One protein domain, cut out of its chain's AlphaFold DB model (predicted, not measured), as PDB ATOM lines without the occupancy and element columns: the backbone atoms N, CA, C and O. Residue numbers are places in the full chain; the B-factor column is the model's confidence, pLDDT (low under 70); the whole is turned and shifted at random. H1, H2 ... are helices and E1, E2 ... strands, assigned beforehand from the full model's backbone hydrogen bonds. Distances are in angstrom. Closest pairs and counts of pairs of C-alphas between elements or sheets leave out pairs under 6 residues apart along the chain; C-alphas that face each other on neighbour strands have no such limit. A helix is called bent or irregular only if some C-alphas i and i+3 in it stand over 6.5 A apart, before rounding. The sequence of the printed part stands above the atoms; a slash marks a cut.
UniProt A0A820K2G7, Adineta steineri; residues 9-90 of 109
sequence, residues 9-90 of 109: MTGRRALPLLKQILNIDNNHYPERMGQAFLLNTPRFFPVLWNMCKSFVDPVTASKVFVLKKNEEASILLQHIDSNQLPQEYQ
ATOM      1  N   MET A   9     -50.691  77.226  43.121       78.62
ATOM      2  CA  MET A   9     -52.000  77.060  43.765       78.62
ATOM      3  C   MET A   9     -52.971  76.268  42.886       78.62
ATOM      4  O   MET A   9     -53.632  75.352  43.377       78.62
ATOM      5  N   THR A  10     -53.014  76.577  41.591       80.94
ATOM      6  CA  THR A  10     -53.819  75.852  40.602       80.94
ATOM      7  C   THR A  10     -53.343  74.408  40.466       80.94
ATOM      8  O   THR A  10     -54.151  73.486  40.560       80.94
ATOM      9  N   GLY A  11     -52.027  74.189  40.390       78.81
ATOM     10  CA  GLY A  11     -51.435  72.851  40.370       78.81
ATOM     11  C   GLY A  11     -51.807  72.020  41.600       78.81
ATOM     12  O   GLY A  11     -52.222  70.873  41.463       78.81
ATOM     13  N   ARG A  12     -51.759  72.605  42.806       79.25
ATOM     14  CA  ARG A  12     -52.191  71.924  44.041       79.25
ATOM     15  C   ARG A  12     -53.670  71.546  44.029       79.25
ATOM     16  O   ARG A  12     -54.011  70.470  44.507       79.25
ATOM     17  N   ARG A  13     -54.543  72.403  43.490       85.88
ATOM     18  CA  ARG A  13     -55.979  72.104  43.349       85.88
ATOM     19  C   ARG A  13     -56.249  70.998  42.326       85.88
ATOM     20  O   ARG A  13     -57.209  70.257  42.498       85.88
ATOM     21  N   ALA A  14     -55.400  70.863  41.308       84.19
ATOM     22  CA  ALA A  14     -55.512  69.826  40.284       84.19
ATOM     23  C   ALA A  14     -54.978  68.449  40.729       84.19
ATOM     24  O   ALA A  14     -55.375  67.434  40.161       84.19
ATOM     25  N   LEU A  15     -54.127  68.382  41.764       82.12
ATOM     26  CA  LEU A  15     -53.575  67.127  42.300       82.12
ATOM     27  C   LEU A  15     -54.608  66.020  42.589       82.12
ATOM     28  O   LEU A  15     -54.357  64.889  42.175       82.12
ATOM     29  N   PRO A  16     -55.741  66.264  43.283       86.44
ATOM     30  CA  PRO A  16     -56.723  65.210  43.539       86.44
ATOM     31  C   PRO A  16     -57.339  64.649  42.252       86.44
ATOM     32  O   PRO A  16     -57.520  63.439  42.154       86.44
ATOM     33  N   LEU A  17     -57.599  65.499  41.253       88.19
ATOM     34  CA  LEU A  17     -58.111  65.062  39.955       88.19
ATOM     35  C   LEU A  17     -57.060  64.242  39.199       88.19
ATOM     36  O   LEU A  17     -57.348  63.140  38.740       88.19
ATOM     37  N   LEU A  18     -55.824  64.742  39.135       84.12
ATOM     38  CA  LEU A  18     -54.703  64.025  38.525       84.12
ATOM     39  C   LEU A  18     -54.515  62.649  39.178       84.12
ATOM     40  O   LEU A  18     -54.313  61.656  38.488       84.12
ATOM     41  N   LYS A  19     -54.654  62.570  40.506       83.44
ATOM     42  CA  LYS A  19     -54.600  61.308  41.246       83.44
ATOM     43  C   LYS A  19     -55.705  60.342  40.818       83.44
ATOM     44  O   LYS A  19     -55.426  59.157  40.666       83.44
ATOM     45  N   GLN A  20     -56.937  60.813  40.630       87.56
ATOM     46  CA  GLN A  20     -58.032  59.959  40.158       87.56
ATOM     47  C   GLN A  20     -57.779  59.439  38.741       87.56
ATOM     48  O   GLN A  20     -57.955  58.246  38.509       87.56
ATOM     49  N   ILE A  21     -57.313  60.301  37.834       86.38
ATOM     50  CA  ILE A  21     -56.970  59.925  36.454       86.38
ATOM     51  C   ILE A  21     -55.882  58.849  36.458       86.38
ATOM     52  O   ILE A  21     -56.092  57.763  35.931       86.38
ATOM     53  N   LEU A  22     -54.772  59.094  37.161       82.69
ATOM     54  CA  LEU A  22     -53.668  58.136  37.265       82.69
ATOM     55  C   LEU A  22     -54.102  56.813  37.910       82.69
ATOM     56  O   LEU A  22     -53.609  55.752  37.538       82.69
ATOM     57  N   ASN A  23     -55.031  56.853  38.868       84.25
ATOM     58  CA  ASN A  23     -55.584  55.646  39.477       84.25
ATOM     59  C   ASN A  23     -56.455  54.848  38.496       84.25
ATOM     60  O   ASN A  23     -56.441  53.620  38.525       84.25
ATOM     61  N   ILE A  24     -57.221  55.521  37.635       86.62
ATOM     62  CA  ILE A  24     -57.999  54.855  36.588       86.62
ATOM     63  C   ILE A  24     -57.051  54.237  35.561       86.62
ATOM     64  O   ILE A  24     -57.179  53.046  35.283       86.62
ATOM     65  N   ASP A  25     -56.076  55.008  35.077       81.88
ATOM     66  CA  ASP A  25     -55.106  54.567  34.074       81.88
ATOM     67  C   ASP A  25     -54.298  53.360  34.557       81.88
ATOM     68  O   ASP A  25     -54.229  52.354  33.859       81.88
ATOM     69  N   ASN A  26     -53.750  53.401  35.776       78.06
ATOM     70  CA  ASN A  26     -52.935  52.297  36.288       78.06
ATOM     71  C   ASN A  26     -53.755  51.022  36.566       78.06
ATOM     72  O   ASN A  26     -53.254  49.928  36.328       78.06
ATOM     73  N   ASN A  27     -54.997  51.137  37.058       83.69
ATOM     74  CA  ASN A  27     -55.790  49.960  37.448       83.69
ATOM     75  C   ASN A  27     -56.591  49.344  36.294       83.69
ATOM     76  O   ASN A  27     -56.829  48.139  36.300       83.69
ATOM     77  N   HIS A  28     -57.038  50.150  35.327       85.69
ATOM     78  CA  HIS A  28     -57.908  49.688  34.237       85.69
ATOM     79  C   HIS A  28     -57.198  49.648  32.880       85.69
ATOM     80  O   HIS A  28     -57.616  48.898  32.000       85.69
ATOM     81  N   TYR A  29     -56.118  50.417  32.711       83.00
ATOM     82  CA  TYR A  29     -55.333  50.480  31.477       83.00
ATOM     83  C   TYR A  29     -53.825  50.315  31.731       83.00
ATOM     84  O   TYR A  29     -53.027  51.123  31.235       83.00
ATOM     85  N   PRO A  30     -53.411  49.267  32.476       73.75
ATOM     86  CA  PRO A  30     -52.001  49.041  32.753       73.75
ATOM     87  C   PRO A  30     -51.217  48.918  31.441       73.75
ATOM     88  O   PRO A  30     -51.712  48.405  30.438       73.75
ATOM     89  N   GLU A  31     -49.991  49.443  31.447       72.12
ATOM     90  CA  GLU A  31     -49.027  49.367  30.337       72.12
ATOM     91  C   GLU A  31     -49.395  50.094  29.034       72.12
ATOM     92  O   GLU A  31     -48.586  50.109  28.109       72.12
ATOM     93  N   ARG A  32     -50.540  50.783  28.954       80.06
ATOM     94  CA  ARG A  32     -50.884  51.570  27.753       80.06
ATOM     95  C   ARG A  32     -50.041  52.827  27.579       80.06
ATOM     96  O   ARG A  32     -49.847  53.291  26.457       80.06
ATOM     97  N   MET A  33     -49.536  53.388  28.674       81.50
ATOM     98  CA  MET A  33     -48.635  54.531  28.611       81.50
ATOM     99  C   MET A  33     -47.248  54.063  28.149       81.50
ATOM    100  O   MET A  33     -46.583  53.298  28.851       81.50
ATOM    101  N   GLY A  34     -46.825  54.521  26.968       82.81
ATOM    102  CA  GLY A  34     -45.484  54.280  26.428       82.81
ATOM    103  C   GLY A  34     -44.445  55.197  27.069       82.81
ATOM    104  O   GLY A  34     -43.601  54.738  27.832       82.81
ATOM    105  N   GLN A  35     -44.536  56.497  26.782       87.00
ATOM    106  CA  GLN A  35     -43.668  57.545  27.329       87.00
ATOM    107  C   GLN A  35     -44.484  58.824  27.550       87.00
ATOM    108  O   GLN A  35     -45.388  59.124  26.769       87.00
ATOM    109  N   ALA A  36     -44.172  59.582  28.598       88.81
ATOM    110  CA  ALA A  36     -44.824  60.847  28.908       88.81
ATOM    111  C   ALA A  36     -43.783  61.960  29.051       88.81
ATOM    112  O   ALA A  36     -42.944  61.925  29.946       88.81
ATOM    113  N   PHE A  37     -43.866  62.978  28.196       90.88
ATOM    114  CA  PHE A  37     -42.979  64.142  28.230       90.88
ATOM    115  C   PHE A  37     -43.680  65.324  28.898       90.88
ATOM    116  O   PHE A  37     -44.799  65.677  28.517       90.88
ATOM    117  N   LEU A  38     -43.043  65.922  29.900       89.62
ATOM    118  CA  LEU A  38     -43.544  67.081  30.634       89.62
ATOM    119  C   LEU A  38     -42.720  68.306  30.227       89.62
ATOM    120  O   LEU A  38     -41.511  68.335  30.458       89.62
ATOM    121  N   LEU A  39     -43.391  69.270  29.600       89.69
ATOM    122  CA  LEU A  39     -42.822  70.440  28.928       89.69
ATOM    123  C   LEU A  39     -43.136  71.722  29.704       89.69
ATOM    124  O   LEU A  39     -44.074  71.745  30.502       89.69
ATOM    125  N   ASN A  40     -42.353  72.776  29.475       85.06
ATOM    126  CA  ASN A  40     -42.464  74.105  30.073       85.06
ATOM    127  C   ASN A  40     -42.646  74.067  31.596       85.06
ATOM    128  O   ASN A  40     -43.350  74.883  32.191       85.06
ATOM    129  N   THR A  41     -42.013  73.095  32.255       85.62
ATOM    130  CA  THR A  41     -42.257  72.876  33.677       85.62
ATOM    131  C   THR A  41     -41.697  74.030  34.522       85.62
ATOM    132  O   THR A  41     -40.538  74.433  34.358       85.62
ATOM    133  N   PRO A  42     -42.489  74.595  35.454       82.94
ATOM    134  CA  PRO A  42     -42.009  75.666  36.315       82.94
ATOM    135  C   PRO A  42     -40.936  75.144  37.276       82.94
ATOM    136  O   PRO A  42     -40.886  73.962  37.610       82.94
ATOM    137  N   ARG A  43     -40.093  76.035  37.813       81.69
ATOM    138  CA  ARG A  43     -38.970  75.646  38.697       81.69
ATOM    139  C   ARG A  43     -39.387  74.831  39.932       81.69
ATOM    140  O   ARG A  43     -38.571  74.096  40.475       81.69
ATOM    141  N   PHE A  44     -40.640  74.950  40.376       80.69
ATOM    142  CA  PHE A  44     -41.186  74.188  41.505       80.69
ATOM    143  C   PHE A  44     -41.719  72.795  41.119       80.69
ATOM    144  O   PHE A  44     -42.089  72.017  41.997       80.69
ATOM    145  N   PHE A  45     -41.778  72.463  39.828       83.19
ATOM    146  CA  PHE A  45     -42.361  71.220  39.329       83.19
ATOM    147  C   PHE A  45     -41.717  69.946  39.892       83.19
ATOM    148  O   PHE A  45     -42.469  69.036  40.235       83.19
ATOM    149  N   PRO A  46     -40.386  69.851  40.096       82.81
ATOM    150  CA  PRO A  46     -39.790  68.669  40.718       82.81
ATOM    151  C   PRO A  46     -40.378  68.350  42.101       82.81
ATOM    152  O   PRO A  46     -40.532  67.183  42.457       82.81
ATOM    153  N   VAL A  47     -40.763  69.380  42.865       82.12
ATOM    154  CA  VAL A  47     -41.415  69.216  44.173       82.12
ATOM    155  C   VAL A  47     -42.822  68.645  44.001       82.12
ATOM    156  O   VAL A  47     -43.174  67.677  44.669       82.12
ATOM    157  N   LEU A  48     -43.607  69.203  43.074       81.44
ATOM    158  CA  LEU A  48     -44.953  68.714  42.761       81.44
ATOM    159  C   LEU A  48     -44.912  67.264  42.251       81.44
ATOM    160  O   LEU A  48     -45.692  66.424  42.689       81.44
ATOM    161  N   TRP A  49     -43.960  66.956  41.374       83.31
ATOM    162  CA  TRP A  49     -43.776  65.624  40.815       83.31
ATOM    163  C   TRP A  49     -43.388  64.606  41.886       83.31
ATOM    164  O   TRP A  49     -43.952  63.518  41.908       83.31
ATOM    165  N   ASN A  50     -42.511  64.961  42.830       83.75
ATOM    166  CA  ASN A  50     -42.205  64.090  43.966       83.75
ATOM    167  C   ASN A  50     -43.435  63.805  44.843       83.75
ATOM    168  O   ASN A  50     -43.570  62.688  45.330       83.75
ATOM    169  N   MET A  51     -44.356  64.765  45.004       81.06
ATOM    170  CA  MET A  51     -45.627  64.512  45.697       81.06
ATOM    171  C   MET A  51     -46.516  63.528  44.921       81.06
ATOM    172  O   MET A  51     -47.160  62.684  45.537       81.06
ATOM    173  N   CYS A  52     -46.538  63.611  43.588       79.00
ATOM    174  CA  CYS A  52     -47.292  62.689  42.735       79.00
ATOM    175  C   CYS A  52     -46.674  61.286  42.685       79.00
ATOM    176  O   CYS A  52     -47.412  60.307  42.755       79.00
ATOM    177  N   LYS A  53     -45.340  61.176  42.600       80.50
ATOM    178  CA  LYS A  53     -44.612  59.899  42.486       80.50
ATOM    179  C   LYS A  53     -44.960  58.910  43.589       80.50
ATOM    180  O   LYS A  53     -45.063  57.728  43.306       80.50
ATOM    181  N   SER A  54     -45.188  59.376  44.815       78.50
ATOM    182  CA  SER A  54     -45.588  58.504  45.927       78.50
ATOM    183  C   SER A  54     -46.906  57.755  45.686       78.50
ATOM    184  O   SER A  54     -47.198  56.795  46.389       78.50
ATOM    185  N   PHE A  55     -47.710  58.196  44.715       72.38
ATOM    186  CA  PHE A  55     -48.984  57.587  44.338       72.38
ATOM    187  C   PHE A  55     -48.947  56.900  42.965       72.38
ATOM    188  O   PHE A  55     -49.974  56.392  42.523       72.38
ATOM    189  N   VAL A  56     -47.804  56.908  42.277       76.75
ATOM    190  CA  VAL A  56     -47.633  56.341  40.934       76.75
ATOM    191  C   VAL A  56     -46.694  55.147  41.028       76.75
ATOM    192  O   VAL A  56     -45.650  55.229  41.670       76.75
ATOM    193  N   ASP A  57     -47.060  54.041  40.381       80.69
ATOM    194  CA  ASP A  57     -46.210  52.854  40.321       80.69
ATOM    195  C   ASP A  57     -44.820  53.195  39.729       80.69
ATOM    196  O   ASP A  57     -44.741  53.986  38.778       80.69
ATOM    197  N   PRO A  58     -43.713  52.641  40.261       81.12
ATOM    198  CA  PRO A  58     -42.359  52.918  39.778       81.12
ATOM    199  C   PRO A  58     -42.168  52.690  38.273       81.12
ATOM    200  O   PRO A  58     -41.407  53.431  37.645       81.12
ATOM    201  N   VAL A  59     -42.870  51.723  37.673       81.94
ATOM    202  CA  VAL A  59     -42.813  51.465  36.229       81.94
ATOM    203  C   VAL A  59     -43.414  52.639  35.467       81.94
ATOM    204  O   VAL A  59     -42.774  53.172  34.561       81.94
ATOM    205  N   THR A  60     -44.592  53.117  35.870       80.75
ATOM    206  CA  THR A  60     -45.215  54.306  35.270       80.75
ATOM    207  C   THR A  60     -44.361  55.553  35.503       80.75
ATOM    208  O   THR A  60     -44.165  56.338  34.580       80.75
ATOM    209  N   ALA A  61     -43.768  55.715  36.690       83.81
ATOM    210  CA  ALA A  61     -42.903  56.853  37.001       83.81
ATOM    211  C   ALA A  61     -41.619  56.891  36.149       83.81
ATOM    212  O   ALA A  61     -41.160  57.981  35.804       83.81
ATOM    213  N   SER A  62     -41.058  55.732  35.785       85.56
ATOM    214  CA  SER A  62     -39.871  55.635  34.918       85.56
ATOM    215  C   SER A  62     -40.122  56.059  33.468       85.56
ATOM    216  O   SER A  62     -39.185  56.434  32.769       85.56
ATOM    217  N   LYS A  63     -41.386  56.055  33.031       86.38
ATOM    218  CA  LYS A  63     -41.806  56.467  31.684       86.38
ATOM    219  C   LYS A  63     -42.050  57.974  31.566       86.38
ATOM    220  O   LYS A  63     -42.368  58.454  30.479       86.38
ATOM    221  N   VAL A  64     -41.939  58.718  32.670       87.62
ATOM    222  CA  VAL A  64     -42.185  60.162  32.719       87.62
ATOM    223  C   VAL A  64     -40.872  60.937  32.659       87.62
ATOM    224  O   VAL A  64     -40.053  60.886  33.577       87.62
ATOM    225  N   PHE A  65     -40.719  61.735  31.609       88.12
ATOM    226  CA  PHE A  65     -39.565  62.583  31.355       88.12
ATOM    227  C   PHE A  65     -39.925  64.045  31.612       88.12
ATOM    228  O   PHE A  65     -40.750  64.632  30.913       88.12
ATOM    229  N   VAL A  66     -39.298  64.642  32.624       87.62
ATOM    230  CA  VAL A  66     -39.392  66.084  32.886       87.62
ATOM    231  C   VAL A  66     -38.329  66.777  32.051       87.62
ATOM    232  O   VAL A  66     -37.138  66.636  32.339       87.62
ATOM    233  N   LEU A  67     -38.752  67.499  31.019       88.56
ATOM    234  CA  LEU A  67     -37.840  68.170  30.108       88.56
ATOM    235  C   LEU A  67     -37.499  69.563  30.646       88.56
ATOM    236  O   LEU A  67     -38.336  70.265  31.221       88.56
ATOM    237  N   LYS A  68     -36.224  69.941  30.520       82.62
ATOM    238  CA  LYS A  68     -35.758  71.275  30.893       82.62
ATOM    239  C   LYS A  68     -36.009  72.233  29.745       82.62
ATOM    240  O   LYS A  68     -35.749  71.892  28.593       82.62
ATOM    241  N   LYS A  69     -36.387  73.465  30.087       75.25
ATOM    242  CA  LYS A  69     -36.506  74.570  29.133       75.25
ATOM    243  C   LYS A  69     -35.243  74.646  28.262       75.25
ATOM    244  O   LYS A  69     -34.138  74.663  28.804       75.25
ATOM    245  N   ASN A  70     -35.427  74.699  26.943       80.38
ATOM    246  CA  ASN A  70     -34.406  74.668  25.876       80.38
ATOM    247  C   ASN A  70     -33.875  73.285  25.443       80.38
ATOM    248  O   ASN A  70     -33.316  73.197  24.356       80.38
ATOM    249  N   GLU A  71     -34.051  72.213  26.219       84.94
ATOM    250  CA  GLU A  71     -33.668  70.844  25.797       84.94
ATOM    251  C   GLU A  71     -34.850  70.084  25.163       84.94
ATOM    252  O   GLU A  71     -34.677  69.075  24.480       84.94
ATOM    253  N   GLU A  72     -36.058  70.605  25.356       87.38
ATOM    254  CA  GLU A  72     -37.338  69.955  25.078       87.38
ATOM    255  C   GLU A  72     -37.482  69.524  23.622       87.38
ATOM    256  O   GLU A  72     -37.735  68.356  23.345       87.38
ATOM    257  N   ALA A  73     -37.243  70.449  22.693       85.06
ATOM    258  CA  ALA A  73     -37.349  70.186  21.265       85.06
ATOM    259  C   ALA A  73     -36.359  69.115  20.798       85.06
ATOM    260  O   ALA A  73     -36.729  68.216  20.051       85.06
ATOM    261  N   SER A  74     -35.114  69.164  21.284       88.62
ATOM    262  CA  SER A  74     -34.094  68.182  20.906       88.62
ATOM    263  C   SER A  74     -34.464  66.764  21.345       88.62
ATOM    264  O   SER A  74     -34.222  65.813  20.611       88.62
ATOM    265  N   ILE A  75     -35.099  66.626  22.513       89.94
ATOM    266  CA  ILE A  75     -35.524  65.334  23.058       89.94
ATOM    267  C   ILE A  75     -36.808  64.859  22.372       89.94
ATOM    268  O   ILE A  75     -36.924  63.681  22.045       89.94
ATOM    269  N   LEU A  76     -37.757  65.759  22.103       89.94
ATOM    270  CA  LEU A  76     -38.979  65.423  21.372       89.94
ATOM    271  C   LEU A  76     -38.670  64.934  19.954       89.94
ATOM    272  O   LEU A  76     -39.196  63.903  19.552       89.94
ATOM    273  N   LEU A  77     -37.763  65.603  19.238       90.06
ATOM    274  CA  LEU A  77     -37.362  65.231  17.877       90.06
ATOM    275  C   LEU A  77     -36.573  63.910  17.795       90.06
ATOM    276  O   LEU A  77     -36.432  63.355  16.713       90.06
ATOM    277  N   GLN A  78     -36.069  63.384  18.918       90.62
ATOM    278  CA  GLN A  78     -35.505  62.024  18.972       90.62
ATOM    279  C   GLN A  78     -36.585  60.936  19.003       90.62
ATOM    280  O   GLN A  78     -36.299  59.786  18.678       90.62
ATOM    281  N   HIS A  79     -37.801  61.283  19.427       89.25
ATOM    282  CA  HIS A  79     -38.895  60.333  19.643       89.25
ATOM    283  C   HIS A  79     -40.056  60.522  18.661       89.25
ATOM    284  O   HIS A  79     -40.840  59.596  18.468       89.25
ATOM    285  N   ILE A  80     -40.191  61.715  18.080       88.88
ATOM    286  CA  ILE A  80     -41.282  62.120  17.196       88.88
ATOM    287  C   ILE A  80     -40.663  62.749  15.951       88.88
ATOM    288  O   ILE A  80     -39.849  63.669  16.060       88.88
ATOM    289  N   ASP A  81     -41.075  62.286  14.774       89.12
ATOM    290  CA  ASP A  81     -40.608  62.857  13.514       89.12
ATOM    291  C   ASP A  81     -41.001  64.336  13.397       89.12
ATOM    292  O   ASP A  81     -42.100  64.755  13.780       89.12
ATOM    293  N   SER A  82     -40.116  65.152  12.818       86.69
ATOM    294  CA  SER A  82     -40.320  66.605  12.749       86.69
ATOM    295  C   SER A  82     -41.621  66.982  12.035       86.69
ATOM    296  O   SER A  82     -42.283  67.939  12.426       86.69
ATOM    297  N   ASN A  83     -42.031  66.219  11.022       85.44
ATOM    298  CA  ASN A  83     -43.262  66.438  10.259       85.44
ATOM    299  C   ASN A  83     -44.551  66.111  11.035       85.44
ATOM    300  O   ASN A  83     -45.626  66.502  10.586       85.44
ATOM    301  N   GLN A  84     -44.454  65.421  12.171       83.94
ATOM    302  CA  GLN A  84     -45.578  65.095  13.055       83.94
ATOM    303  C   GLN A  84     -45.634  65.998  14.289       83.94
ATOM    304  O   GLN A  84     -46.648  66.037  14.983       83.94
ATOM    305  N   LEU A  85     -44.559  66.739  14.563       86.12
ATOM    306  CA  LEU A  85     -44.473  67.637  15.703       86.12
ATOM    307  C   LEU A  85     -44.956  69.053  15.322       86.12
ATOM    308  O   LEU A  85     -44.499  69.600  14.311       86.12
ATOM    309  N   PRO A  86     -45.857  69.680  16.104       84.69
ATOM    310  CA  PRO A  86     -46.284  71.059  15.870       84.69
ATOM    311  C   PRO A  86     -45.124  72.062  15.903       84.69
ATOM    312  O   PRO A  86     -44.139  71.878  16.625       84.69
ATOM    313  N   GLN A  87     -45.272  73.172  15.172       84.06
ATOM    314  CA  GLN A  87     -44.280  74.259  15.141       84.06
ATOM    315  C   GLN A  87     -44.012  74.877  16.524       84.06
ATOM    316  O   GLN A  87     -42.894  75.304  16.798       84.06
ATOM    317  N   GLU A  88     -45.007  74.865  17.413       81.56
ATOM    318  CA  GLU A  88     -44.922  75.324  18.810       81.56
ATOM    319  C   GLU A  88     -43.817  74.597  19.593       81.56
ATOM    320  O   GLU A  88     -43.140  75.185  20.433       81.56
ATOM    321  N   TYR A  89     -43.586  73.327  19.253       85.94
ATOM    322  CA  TYR A  89     -42.548  72.476  19.833       85.94
ATOM    323  C   TYR A  89     -41.341  72.309  18.896       85.94
ATOM    324  O   TYR A  89     -40.572  71.363  19.045       85.94
ATOM    325  N   GLN A  90     -41.154  73.245  17.955       85.81
ATOM    326  CA  GLN A  90     -40.058  73.291  16.973       85.81
ATOM    327  C   GLN A  90     -40.085  72.169  15.922       85.81
ATOM    328  O   GLN A  90     -39.058  71.837  15.329       85.81
TER     329      GLN A  90
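This is residues 9 to 90 of the 109 residues of a protein of Adineta steineri (UniProt A0A820K2G7). Two very short parallel strands, E1 and E2, lie side by side in the middle of a loose arrangement, with the long kinked helix H1 at one end of it and H4 at the other. The shorter helices H2 and H3 lie in the stretch between the strands, and residues 80 to 90 fold back past H4. The 82 printed residues hold four named helices and two named strands, in the order H1, E1, H2, H3, E2, H4; the class is mostly helix. The whole is only just compact, close to loose, with a radius of gyration of the C-alphas of 14.0 A and spans of 34 by 30 by 18 A.

H1, residues 9 to 28, begins at C-alpha 9 (-52.000, 77.060, 43.765) and is 29.6 A long. It has a kink of 39 degrees near residue 17 and is only just irregular: C-alphas 13 and 16 are 6.9 A apart. E1 is residues 36 to 38, H2 residues 45 to 53, 12.0 A long, H3 residues 58 to 62, and E2 residues 64 to 66. H4, residues 72 to 79, is 11.2 A long and ends at C-alpha 79 (-38.895, 60.333, 19.643).

H1 and H2 are close but not clearly touching, with the closest C-alphas, those of Lys 19 and Cys 52, 7.6 A apart. They run the same way at a steep tilt of 36 degrees, only just past shallow. E1, H2, H3 and E2 form a strand-helix-strand unit, two parallel neighbour strands with helices between them along the chain, and its crossover is right-handed. E1 and E2 stand at 19 degrees, with N 38 and O 65 within hydrogen-bond range at 2.8 A. H2 and H3 are close but not clearly touching, with the closest C-alphas, those of Lys 53 and Ala 61, 6.5 A apart. H4 is apart from H1, H2 and H3, and only just apart from E1, at 8.0 A. Each O i to N i+4 pair is within hydrogen-bond range in H2 and H3; in H1 it is 14 of 16 and in H4 3 of 4.

The C-alphas of Ser 54 and Asn 83, the two farthest apart, are 36.6 A apart. The printed part has no cut and no long link. Its mean pLDDT is 83.9, and no printed residue is under 70.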